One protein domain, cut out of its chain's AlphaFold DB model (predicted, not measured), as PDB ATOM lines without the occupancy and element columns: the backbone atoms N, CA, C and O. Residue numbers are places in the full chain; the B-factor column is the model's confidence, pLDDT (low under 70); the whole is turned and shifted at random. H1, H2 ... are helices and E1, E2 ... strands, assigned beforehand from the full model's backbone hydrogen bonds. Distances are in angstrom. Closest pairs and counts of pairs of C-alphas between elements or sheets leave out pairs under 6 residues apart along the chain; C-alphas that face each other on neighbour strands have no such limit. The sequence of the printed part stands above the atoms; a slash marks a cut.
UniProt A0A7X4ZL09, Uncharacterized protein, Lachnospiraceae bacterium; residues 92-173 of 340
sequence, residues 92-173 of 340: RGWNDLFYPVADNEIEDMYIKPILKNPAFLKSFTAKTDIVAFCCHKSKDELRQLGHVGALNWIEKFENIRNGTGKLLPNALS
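AT A GLANCE: This is residues 92 to 173 of the 340 residues of an uncharacterized protein of Lachnospiraceae bacterium (UniProt A0A7X4ZL09). A narrow hairpin of two short strands, E1 and E2, opens at one end into a long loop, residues 115 to 129, while a helical hairpin of H2 and H3 lies at the far end of the model's long axis. The short helix H1 sits between E2 and H3, and the short helix H4 lies near the last residues of H3. The printed part has 82 residues, with four named helices and two named strands in the order H1, E1, E2, H2, H3, H4, and under half of its residues are in named elements. The one sheet has the order E1 - E2 and is antiparallel; the class is mixed, helices and strands. The whole is only just loose, close to compact, with a radius of gyration of the C-alphas of 14.6 A and spans of 42 by 34 by 21 A.

HOW THE PARTS SIT: Look first at E1, residues 111 to 114, and E2, residues 130 to 133, antiparallel neighbours with 135 degrees between their directions. Across this hairpin you will find N 112 and O 132 within hydrogen-bond range at 2.9 A, and N 132 and O 112 at 2.8 A. From E2 go to H1, residues 95 to 98, where the closest C-alphas, those of Phe 133 and Phe 98, are 4.9 A apart. H1 only just touches H3, residues 148 to 158, with 3 pairs of C-alphas within 8 A, the closest being those of Leu 97 and Phe 157 at 6.9 A. H3 is the hub, touching three other helices. H2, residues 139 to 145, touches it at the C-alphas of Leu 142 and Leu 151, 6.2 A apart, at a shallow tilt of 8 degrees, opposite ways, a helical hairpin. H4, residues 168 to 172, only just touches H3, also with 3 pairs of C-alphas within 8 A, the closest being those of Glu 158 and Pro 169 at 6.2 A. Among the pairs that are apart are E2 and H3, and H2 and H4. Every O i to N i+4 pair is within hydrogen-bond range in H2 and H4; in H3 it is 5 of 7, and H1 is too short for such a pair.

IN THESE COORDINATES: Find C-alpha 111 at (189.770, 193.611, 152.225), where E1 begins its 9.5 A; E2 measures 10.5 A. H1 starts at C-alpha 95, (195.890, 205.103, 146.349), and is 5.3 A long. H2 is 9.9 A long and H3 15.6 A. H4 covers 5.6 A and ends at C-alpha 172, (195.160, 201.422, 135.439).

THE WHOLE: Look to Ser 123 and Gln 144 for the two C-alphas farthest apart, 43.5 A. The links from H1 to E1, 12 residues, and from E1 to E2, 15 residues, are long. The printed part has no cut, its mean pLDDT is 94.1, and no printed residue is under 70.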
ATOM      1  N   ARG A  92     200.278 200.029 142.627       84.38
ATOM      2  CA  ARG A  92     199.030 200.503 142.032       84.38
ATOM      3  C   ARG A  92     199.010 202.021 141.921       84.38
ATOM      4  O   ARG A  92     199.611 202.726 142.723       84.38
ATOM      5  N   GLY A  93     198.418 202.510 140.833       87.00
ATOM      6  CA  GLY A  93     198.559 203.895 140.376       87.00
ATOM      7  C   GLY A  93     197.576 204.887 140.992       87.00
ATOM      8  O   GLY A  93     197.564 206.033 140.557       87.00
ATOM      9  N   TRP A  94     196.743 204.460 141.949       92.81
ATOM     10  CA  TRP A  94     195.692 205.300 142.526       92.81
ATOM     11  C   TRP A  94     195.360 204.900 143.967       92.81
ATOM     12  O   TRP A  94     194.563 203.996 144.190       92.81
ATOM     13  N   ASN A  95     195.992 205.541 144.952       92.12
ATOM     14  CA  ASN A  95     195.890 205.103 146.349       92.12
ATOM     15  C   ASN A  95     194.439 205.010 146.847       92.12
ATOM     16  O   ASN A  95     194.100 204.011 147.467       92.12
ATOM     17  N   ASP A  96     193.594 205.991 146.523       93.25
ATOM     18  CA  ASP A  96     192.222 206.069 147.037       93.25
ATOM     19  C   ASP A  96     191.349 204.875 146.635       93.25
ATOM     20  O   ASP A  96     190.452 204.506 147.380       93.25
ATOM     21  N   LEU A  97     191.614 204.256 145.479       95.19
ATOM     22  CA  LEU A  97     190.892 203.062 145.025       95.19
ATOM     23  C   LEU A  97     191.344 201.813 145.785       95.19
ATOM     24  O   LEU A  97     190.543 200.937 146.095       95.19
ATOM     25  N   PHE A  98     192.644 201.715 146.043       94.56
ATOM     26  CA  PHE A  98     193.258 200.485 146.528       94.56
ATOM     27  C   PHE A  98     193.415 200.426 148.042       94.56
ATOM     28  O   PHE A  98     193.646 199.342 148.562       94.56
ATOM     29  N   TYR A  99     193.297 201.549 148.745       94.25
ATOM     30  CA  TYR A  99     193.453 201.633 150.195       94.25
ATOM     31  C   TYR A  99     192.220 202.319 150.797       94.25
ATOM     32  O   TYR A  99     192.269 203.520 151.078       94.25
ATOM     33  N   PRO A 100     191.095 201.591 150.935       93.88
ATOM     34  CA  PRO A 100     189.873 202.142 151.504       93.88
ATOM     35  C   PRO A 100     190.081 202.577 152.960       93.88
ATOM     36  O   PRO A 100     190.928 202.047 153.683       93.88
ATOM     37  N   VAL A 101     189.284 203.553 153.396       88.06
ATOM     38  CA  VAL A 101     189.206 203.950 154.809       88.06
ATOM     39  C   VAL A 101     188.500 202.866 155.627       88.06
ATOM     40  O   VAL A 101     187.744 202.073 155.076       88.06
ATOM     41  N   ALA A 102     188.745 202.824 156.939       76.06
ATOM     42  CA  ALA A 102     188.244 201.755 157.810       76.06
ATOM     43  C   ALA A 102     186.707 201.632 157.836       76.06
ATOM     44  O   ALA A 102     186.201 200.527 157.975       76.06
ATOM     45  N   ASP A 103     185.986 202.743 157.670       80.50
ATOM     46  CA  ASP A 103     184.524 202.771 157.575       80.50
ATOM     47  C   ASP A 103     184.108 202.675 156.099       80.50
ATOM     48  O   ASP A 103     183.977 203.681 155.396       80.50
ATOM     49  N   ASN A 104     184.044 201.446 155.585       89.19
ATOM     50  CA  ASN A 104     183.615 201.152 154.222       89.19
ATOM     51  C   ASN A 104     182.627 199.978 154.212       89.19
ATOM     52  O   ASN A 104     182.651 199.130 155.097       89.19
ATOM     53  N   GLU A 105     181.771 199.928 153.193       94.19
ATOM     54  CA  GLU A 105     180.728 198.901 153.047       94.19
ATOM     55  C   GLU A 105     181.191 197.696 152.207       94.19
ATOM     56  O   GLU A 105     180.366 196.914 151.743       94.19
ATOM     57  N   ILE A 106     182.496 197.561 151.942       96.88
ATOM     58  CA  ILE A 106     183.044 196.496 151.096       96.88
ATOM     59  C   ILE A 106     183.071 195.191 151.889       96.88
ATOM     60  O   ILE A 106     183.450 195.164 153.055       96.88
ATOM     61  N   GLU A 107     182.727 194.085 151.238       97.00
ATOM     62  CA  GLU A 107     182.757 192.768 151.861       97.00
ATOM     63  C   GLU A 107     184.186 192.374 152.285       97.00
ATOM     64  O   GLU A 107     185.125 192.443 151.484       97.00
ATOM     65  N   ASP A 108     184.339 191.867 153.516       94.31
ATOM     66  CA  ASP A 108     185.629 191.527 154.148       94.31
ATOM     67  C   ASP A 108     186.543 190.652 153.280       94.31
ATOM     68  O   ASP A 108     187.770 190.746 153.333       94.31
ATOM     69  N   MET A 109     185.969 189.792 152.435       94.06
ATOM     70  CA  MET A 109     186.752 188.914 151.567       94.06
ATOM     71  C   MET A 109     187.612 189.671 150.544       94.06
ATOM     72  O   MET A 109     188.607 189.106 150.086       94.06
ATOM     73  N   TYR A 110     187.263 190.919 150.223       95.19
ATOM     74  CA  TYR A 110     188.012 191.804 149.327       95.19
ATOM     75  C   TYR A 110     188.938 192.771 150.063       95.19
ATOM     76  O   TYR A 110     189.645 193.542 149.419       95.19
ATOM     77  N   ILE A 111     188.944 192.745 151.394       94.00
ATOM     78  CA  ILE A 111     189.770 193.611 152.225       94.00
ATOM     79  C   ILE A 111     190.909 192.779 152.801       94.00
ATOM     80  O   ILE A 111     190.702 191.853 153.584       94.00
ATOM     81  N   LYS A 112     192.140 193.085 152.384       92.06
ATOM     82  CA  LYS A 112     193.331 192.326 152.782       92.06
ATOM     83  C   LYS A 112     194.325 193.198 153.540       92.06
ATOM     84  O   LYS A 112     194.587 194.321 153.114       92.06
ATOM     85  N   PRO A 113     194.912 192.707 154.642       91.94
ATOM     86  CA  PRO A 113     195.909 193.463 155.381       91.94
ATOM     87  C   PRO A 113     197.208 193.555 154.568       91.94
ATOM     88  O   PRO A 113     197.684 192.559 154.025       91.94
ATOM     89  N   ILE A 114     197.806 194.741 154.508       92.38
ATOM     90  CA  ILE A 114     199.022 195.035 153.739       92.38
ATOM     91  C   ILE A 114     200.008 195.828 154.604       92.38
ATOM     92  O   ILE A 114     199.609 196.628 155.451       92.38
ATOM     93  N   LEU A 115     201.310 195.624 154.388       93.69
ATOM     94  CA  LEU A 115     202.333 196.565 154.849       93.69
ATOM     95  C   LEU A 115     202.595 197.623 153.766       93.69
ATOM     96  O   LEU A 115     203.200 197.342 152.726       93.69
ATOM     97  N   LYS A 116     202.151 198.851 154.020       92.56
ATOM     98  CA  LYS A 116     202.232 199.988 153.112       92.56
ATOM     99  C   LYS A 116     203.324 200.971 153.487       92.56
ATOM    100  O   LYS A 116     204.001 201.459 152.582       92.56
ATOM    101  N   ASN A 117     203.492 201.332 154.759       92.19
ATOM    102  CA  ASN A 117     204.378 202.423 155.169       92.19
ATOM    103  C   ASN A 117     205.733 201.936 155.724       92.19
ATOM    104  O   ASN A 117     205.779 201.373 156.819       92.19
ATOM    105  N   PRO A 118     206.865 202.229 155.046       91.44
ATOM    106  CA  PRO A 118     208.201 201.890 155.549       91.44
ATOM    107  C   PRO A 118     208.513 202.433 156.948       91.44
ATOM    108  O   PRO A 118     209.276 201.811 157.681       91.44
ATOM    109  N   ALA A 119     207.899 203.549 157.360       90.62
ATOM    110  CA  ALA A 119     208.100 204.119 158.692       90.62
ATOM    111  C   ALA A 119     207.600 203.210 159.833       90.62
ATOM    112  O   ALA A 119     208.095 203.307 160.960       90.62
ATOM    113  N   PHE A 120     206.643 202.317 159.556       91.06
ATOM    114  CA  PHE A 120     206.131 201.351 160.533       91.06
ATOM    115  C   PHE A 120     206.911 200.035 160.548       91.06
ATOM    116  O   PHE A 120     206.789 199.268 161.504       91.06
ATOM    117  N   LEU A 121     207.796 199.804 159.573       94.12
ATOM    118  CA  LEU A 121     208.747 198.703 159.637       94.12
ATOM    119  C   LEU A 121     209.861 199.071 160.632       94.12
ATOM    120  O   LEU A 121     210.817 199.781 160.309       94.12
ATOM    121  N   LYS A 122     209.680 198.658 161.892       93.94
ATOM    122  CA  LYS A 122     210.590 198.985 163.004       93.94
ATOM    123  C   LYS A 122     211.226 197.784 163.692       93.94
ATOM    124  O   LYS A 122     212.167 197.985 164.449       93.94
ATOM    125  N   SER A 123     210.745 196.573 163.437       95.81
ATOM    126  CA  SER A 123     211.230 195.358 164.094       95.81
ATOM    127  C   SER A 123     211.586 194.285 163.066       95.81
ATOM    128  O   SER A 123     211.144 194.353 161.917       95.81
ATOM    129  N   PHE A 124     212.340 193.272 163.489       97.25
ATOM    130  CA  PHE A 124     212.646 192.100 162.665       97.25
ATOM    131  C   PHE A 124     211.404 191.251 162.341       97.25
ATOM    132  O   PHE A 124     211.470 190.386 161.469       97.25
ATOM    133  N   THR A 125     210.276 191.499 163.006       96.25
ATOM    134  CA  THR A 125     208.974 190.905 162.694       96.25
ATOM    135  C   THR A 125     208.096 191.956 162.011       96.25
ATOM    136  O   THR A 125     207.792 193.012 162.576       96.25
ATOM    137  N   ALA A 126     207.715 191.700 160.765       95.50
ATOM    138  CA  ALA A 126     206.888 192.600 159.979       95.50
ATOM    139  C   ALA A 126     205.412 192.458 160.368       95.50
ATOM    140  O   ALA A 126     204.914 191.357 160.589       95.50
ATOM    141  N   LYS A 127     204.711 193.592 160.422       93.56
ATOM    142  CA  LYS A 127     203.266 193.674 160.655       93.56
ATOM    143  C   LYS A 127     202.641 194.553 159.584       93.56
ATOM    144  O   LYS A 127     203.278 195.492 159.117       93.56
ATOM    145  N   THR A 128     201.410 194.244 159.208       93.12
ATOM    146  CA  THR A 128     200.599 195.088 158.327       93.12
ATOM    147  C   THR A 128     200.129 196.331 159.079       93.12
ATOM    148  O   THR A 128     199.928 196.285 160.292       93.12
ATOM    149  N   ASP A 129     199.968 197.444 158.372       93.12
ATOM    150  CA  ASP A 129     199.631 198.758 158.941       93.12
ATOM    151  C   ASP A 129     198.321 199.336 158.392       93.12
ATOM    152  O   ASP A 129     197.748 200.238 158.998       93.12
ATOM    153  N   ILE A 130     197.843 198.826 157.260       92.38
ATOM    154  CA  ILE A 130     196.581 199.225 156.639       92.38
ATOM    155  C   ILE A 130     195.955 198.021 155.928       92.38
ATOM    156  O   ILE A 130     196.530 196.931 155.879       92.38
ATOM    157  N   VAL A 131     194.767 198.222 155.374       92.88
ATOM    158  CA  VAL A 131     194.095 197.280 154.488       92.88
ATOM    159  C   VAL A 131     194.114 197.763 153.038       92.88
ATOM    160  O   VAL A 131     194.252 198.957 152.761       92.88
ATOM    161  N   ALA A 132     193.979 196.826 152.110       93.94
ATOM    162  CA  ALA A 132     193.867 197.078 150.687       93.94
ATOM    163  C   ALA A 132     192.641 196.384 150.092       93.94
ATOM    164  O   ALA A 132     192.239 195.314 150.549       93.94
ATOM    165  N   PHE A 133     192.079 197.000 149.054       95.62
ATOM    166  CA  PHE A 133     191.011 196.428 148.242       95.62
ATOM    167  C   PHE A 133     191.600 195.504 147.168       95.62
ATOM    168  O   PHE A 133     192.362 195.949 146.305       95.62
ATOM    169  N   CYS A 134     191.241 194.223 147.217       94.06
ATOM    170  CA  CYS A 134     191.705 193.173 146.315       94.06
ATOM    171  C   CYS A 134     190.502 192.404 145.760       94.06
ATOM    172  O   CYS A 134     189.917 191.570 146.448       94.06
ATOM    173  N   CYS A 135     190.122 192.688 144.512       94.75
ATOM    174  CA  CYS A 135     188.992 192.042 143.848       94.75
ATOM    175  C   CYS A 135     189.401 191.467 142.489       94.75
ATOM    176  O   CYS A 135     189.766 192.210 141.581       94.75
ATOM    177  N   HIS A 136     189.285 190.145 142.364       94.19
ATOM    178  CA  HIS A 136     189.557 189.372 141.147       94.19
ATOM    179  C   HIS A 136     188.288 189.029 140.351       94.19
ATOM    180  O   HIS A 136     188.337 188.224 139.426       94.19
ATOM    181  N   LYS A 137     187.131 189.571 140.749       95.88
ATOM    182  CA  LYS A 137     185.837 189.283 140.121       95.88
ATOM    183  C   LYS A 137     185.428 190.407 139.191       95.88
ATOM    184  O   LYS A 137     185.625 191.578 139.507       95.88
ATOM    185  N   SER A 138     184.793 190.042 138.086       96.62
ATOM    186  CA  SER A 138     184.114 190.991 137.212       96.62
ATOM    187  C   SER A 138     182.922 191.643 137.920       96.62
ATOM    188  O   SER A 138     182.339 191.085 138.851       96.62
ATOM    189  N   LYS A 139     182.485 192.806 137.425       97.25
ATOM    190  CA  LYS A 139     181.284 193.478 137.948       97.25
ATOM    191  C   LYS A 139     180.025 192.610 137.835       97.25
ATOM    192  O   LYS A 139     179.161 192.691 138.701       97.25
ATOM    193  N   ASP A 140     179.921 191.772 136.804       97.69
ATOM    194  CA  ASP A 140     178.770 190.879 136.627       97.69
ATOM    195  C   ASP A 140     178.766 189.741 137.648       97.69
ATOM    196  O   ASP A 140     177.722 189.445 138.226       97.69
ATOM    197  N   GLU A 141     179.930 189.163 137.952       97.88
ATOM    198  CA  GLU A 141     180.055 188.197 139.047       97.88
ATOM    199  C   GLU A 141     179.709 188.830 140.397       97.88
ATOM    200  O   GLU A 141     179.004 188.214 141.193       97.88
ATOM    201  N   LEU A 142     180.151 190.068 140.659       98.19
ATOM    202  CA  LEU A 142     179.790 190.787 141.887       98.19
ATOM    203  C   LEU A 142     178.271 190.965 142.016       98.19
ATOM    204  O   LEU A 142     177.726 190.734 143.093       98.19
ATOM    205  N   ARG A 143     177.574 191.297 140.919       98.00
ATOM    206  CA  ARG A 143     176.103 191.394 140.893       98.00
ATOM    207  C   ARG A 143     175.432 190.054 141.168       98.00
ATOM    208  O   ARG A 143     174.512 189.999 141.975       98.00
ATOM    209  N   GLN A 144     175.894 188.985 140.522       98.00
ATOM    210  CA  GLN A 144     175.335 187.639 140.702       98.00
ATOM    211  C   GLN A 144     175.512 187.123 142.133       98.00
ATOM    212  O   GLN A 144     174.629 186.451 142.655       98.00
ATOM    213  N   LEU A 145     176.638 187.457 142.765       97.50
ATOM    214  CA  LEU A 145     176.933 187.084 144.147       97.50
ATOM    215  C   LEU A 145     176.268 188.008 145.179       97.50
ATOM    216  O   LEU A 145     176.302 187.706 146.367       97.50
ATOM    217  N   GLY A 146     175.671 189.126 144.755       97.56
ATOM    218  CA  GLY A 146     175.105 190.125 145.663       97.56
ATOM    219  C   GLY A 146     176.159 190.906 146.454       97.56
ATOM    220  O   GLY A 146     175.853 191.426 147.522       97.56
ATOM    221  N   HIS A 147     177.393 190.993 145.949       98.06
ATOM    222  CA  HIS A 147     178.493 191.720 146.589       98.06
ATOM    223  C   HIS A 147     178.423 193.207 146.208       98.06
ATOM    224  O   HIS A 147     179.169 193.705 145.355       98.06
ATOM    225  N   VAL A 148     177.424 193.889 146.775       97.62
ATOM    226  CA  VAL A 148     177.052 195.274 146.460       97.62
ATOM    227  C   VAL A 148     178.127 196.267 146.910       97.62
ATOM    228  O   VAL A 148     178.363 197.254 146.213       97.62
ATOM    229  N   GLY A 149     178.823 195.999 148.015       97.56
ATOM    230  CA  GLY A 149     179.844 196.882 148.571       97.56
ATOM    231  C   GLY A 149     181.033 197.065 147.633       97.56
ATOM    232  O   GLY A 149     181.362 198.183 147.227       97.56
ATOM    233  N   ALA A 150     181.644 195.953 147.218       97.56
ATOM    234  CA  ALA A 150     182.734 195.956 146.246       97.56
ATOM    235  C   ALA A 150     182.318 196.547 144.891       97.56
ATOM    236  O   ALA A 150     183.098 197.276 144.273       97.56
ATOM    237  N   LEU A 151     181.097 196.257 144.428       98.00
ATOM    238  CA  LEU A 151     180.583 196.798 143.169       98.00
ATOM    239  C   LEU A 151     180.468 198.327 143.223       98.00
ATOM    240  O   LEU A 151     181.029 199.009 142.364       98.00
ATOM    241  N   ASN A 152     179.811 198.858 144.258       97.44
ATOM    242  CA  ASN A 152     179.661 200.296 144.471       97.44
ATOM    243  C   ASN A 152     181.023 200.984 144.608       97.44
ATOM    244  O   ASN A 152     181.238 202.071 144.063       97.44
ATOM    245  N   TRP A 153     181.967 200.336 145.301       97.31
ATOM    246  CA  TRP A 153     183.332 200.833 145.423       97.31
ATOM    247  C   TRP A 153     184.004 200.977 144.061       97.31
ATOM    248  O   TRP A 153     184.541 202.038 143.772       97.31
ATOM    249  N   ILE A 154     183.937 199.963 143.196       97.19
ATOM    250  CA  ILE A 154     184.521 200.020 141.848       97.19
ATOM    251  C   ILE A 154     183.871 201.129 141.011       97.19
ATOM    252  O   ILE A 154     184.576 201.947 140.412       97.19
ATOM    253  N   GLU A 155     182.537 201.181 140.981       96.94
ATOM    254  CA  GLU A 155     181.775 202.116 140.142       96.94
ATOM    255  C   GLU A 155     182.028 203.584 140.528       96.94
ATOM    256  O   GLU A 155     182.120 204.448 139.651       96.94
ATOM    257  N   LYS A 156     182.292 203.866 141.814       95.69
ATOM    258  CA  LYS A 156     182.719 205.190 142.304       95.69
ATOM    259  C   LYS A 156     183.959 205.737 141.578       95.69
ATOM    260  O   LYS A 156     184.081 206.951 141.416       95.69
ATOM    261  N   PHE A 157     184.879 204.874 141.140       96.31
ATOM    262  CA  PHE A 157     186.146 205.279 140.518       96.31
ATOM    263  C   PHE A 157     186.129 205.259 138.978       96.31
ATOM    264  O   PHE A 157     187.076 205.752 138.362       96.31
ATOM    265  N   GLU A 158     185.073 204.757 138.327       95.19
ATOM    266  CA  GLU A 158     185.038 204.555 136.862       95.19
ATOM    267  C   GLU A 158     185.179 205.845 136.055       95.19
ATOM    268  O   GLU A 158     185.851 205.876 135.021       95.19
ATOM    269  N   ASN A 159     184.583 206.925 136.558       95.44
ATOM    270  CA  ASN A 159     184.558 208.222 135.888       95.44
ATOM    271  C   ASN A 159     185.649 209.182 136.389       95.44
ATOM    272  O   ASN A 159     185.732 210.324 135.931       95.44
ATOM    273  N   ILE A 160     186.504 208.733 137.312       96.38
ATOM    274  CA  ILE A 160     187.599 209.547 137.843       96.38
ATOM    275  C   ILE A 160     188.726 209.622 136.811       96.38
ATOM    276  O   ILE A 160     189.055 208.648 136.128       96.38
ATOM    277  N   ARG A 161     189.336 210.802 136.693       94.56
ATOM    278  CA  ARG A 161     190.521 211.039 135.865       94.56
ATOM    279  C   ARG A 161     191.758 211.135 136.748       94.56
ATOM    280  O   ARG A 161     191.718 211.733 137.818       94.56
ATOM    281  N   ASN A 162     192.859 210.556 136.284       92.62
ATOM    282  CA  ASN A 162     194.151 210.683 136.947       92.62
ATOM    283  C   ASN A 162     194.727 212.108 136.797       92.62
ATOM    284  O   ASN A 162     194.177 212.947 136.082       92.62
ATOM    285  N   GLY A 163     195.896 212.359 137.397       88.75
ATOM    286  CA  GLY A 163     196.588 213.654 137.306       88.75
ATOM    287  C   GLY A 163     196.999 214.092 135.890       88.75
ATOM    288  O   GLY A 163     197.395 215.234 135.706       88.75
ATOM    289  N   THR A 164     196.889 213.217 134.882       91.25
ATOM    290  CA  THR A 164     197.132 213.533 133.464       91.25
ATOM    291  C   THR A 164     195.833 213.600 132.646       91.25
ATOM    292  O   THR A 164     195.879 213.551 131.421       91.25
ATOM    293  N   GLY A 165     194.664 213.626 133.295       92.88
ATOM    294  CA  GLY A 165     193.355 213.717 132.640       92.88
ATOM    295  C   GLY A 165     192.820 212.414 132.029       92.88
ATOM    296  O   GLY A 165     191.764 212.429 131.395       92.88
ATOM    297  N   LYS A 166     193.490 211.269 132.210       94.81
ATOM    298  CA  LYS A 166     193.068 209.960 131.678       94.81
ATOM    299  C   LYS A 166     192.130 209.253 132.660       94.81
ATOM    300  O   LYS A 166     192.428 209.207 133.848       94.81
ATOM    301  N   LEU A 167     191.031 208.672 132.171       96.62
ATOM    302  CA  LEU A 167     190.110 207.874 132.996       96.62
ATOM    303  C   LEU A 167     190.836 206.708 133.679       96.62
ATOM    304  O   LEU A 167     191.651 206.041 133.034       96.62
ATOM    305  N   LEU A 168     190.523 206.446 134.952       95.81
ATOM    306  CA  LEU A 168     191.160 205.384 135.735       95.81
ATOM    307  C   LEU A 168     191.068 204.001 135.075       95.81
ATOM    308  O   LEU A 168     192.123 203.369 134.977       95.81
ATOM    309  N   PRO A 169     189.922 203.562 134.506       96.25
ATOM    310  CA  PRO A 169     189.861 202.305 133.761       96.25
ATOM    311  C   PRO A 169     190.917 202.177 132.660       96.25
ATOM    312  O   PRO A 169     191.530 201.127 132.495       96.25
ATOM    313  N   ASN A 170     191.215 203.273 131.958       94.50
ATOM    314  CA  ASN A 170     192.209 203.280 130.887       94.50
ATOM    315  C   ASN A 170     193.641 203.476 131.413       94.50
ATOM    316  O   ASN A 170     194.605 203.055 130.773       94.50
ATOM    317  N   ALA A 171     193.814 204.198 132.520       93.69
ATOM    318  CA  ALA A 171     195.121 204.491 133.108       93.69
ATOM    319  C   ALA A 171     195.683 203.317 133.923       93.69
ATOM    320  O   ALA A 171     196.899 203.147 133.974       93.69
ATOM    321  N   LEU A 172     194.807 202.527 134.547       94.06
ATOM    322  CA  LEU A 172     195.160 201.422 135.439       94.06
ATOM    323  C   LEU A 172     195.050 200.039 134.780       94.06
ATOM    324  O   LEU A 172     195.469 199.056 135.387       94.06
ATOM    325  N   SER A 173     194.522 199.963 133.553       92.19
ATOM    326  CA  SER A 173     194.399 198.714 132.796       92.19
ATOM    327  C   SER A 173     195.734 197.972 132.664       92.19
ATOM    328  O   SER A 173     196.785 198.568 132.407       92.19
TER     329      SER A 173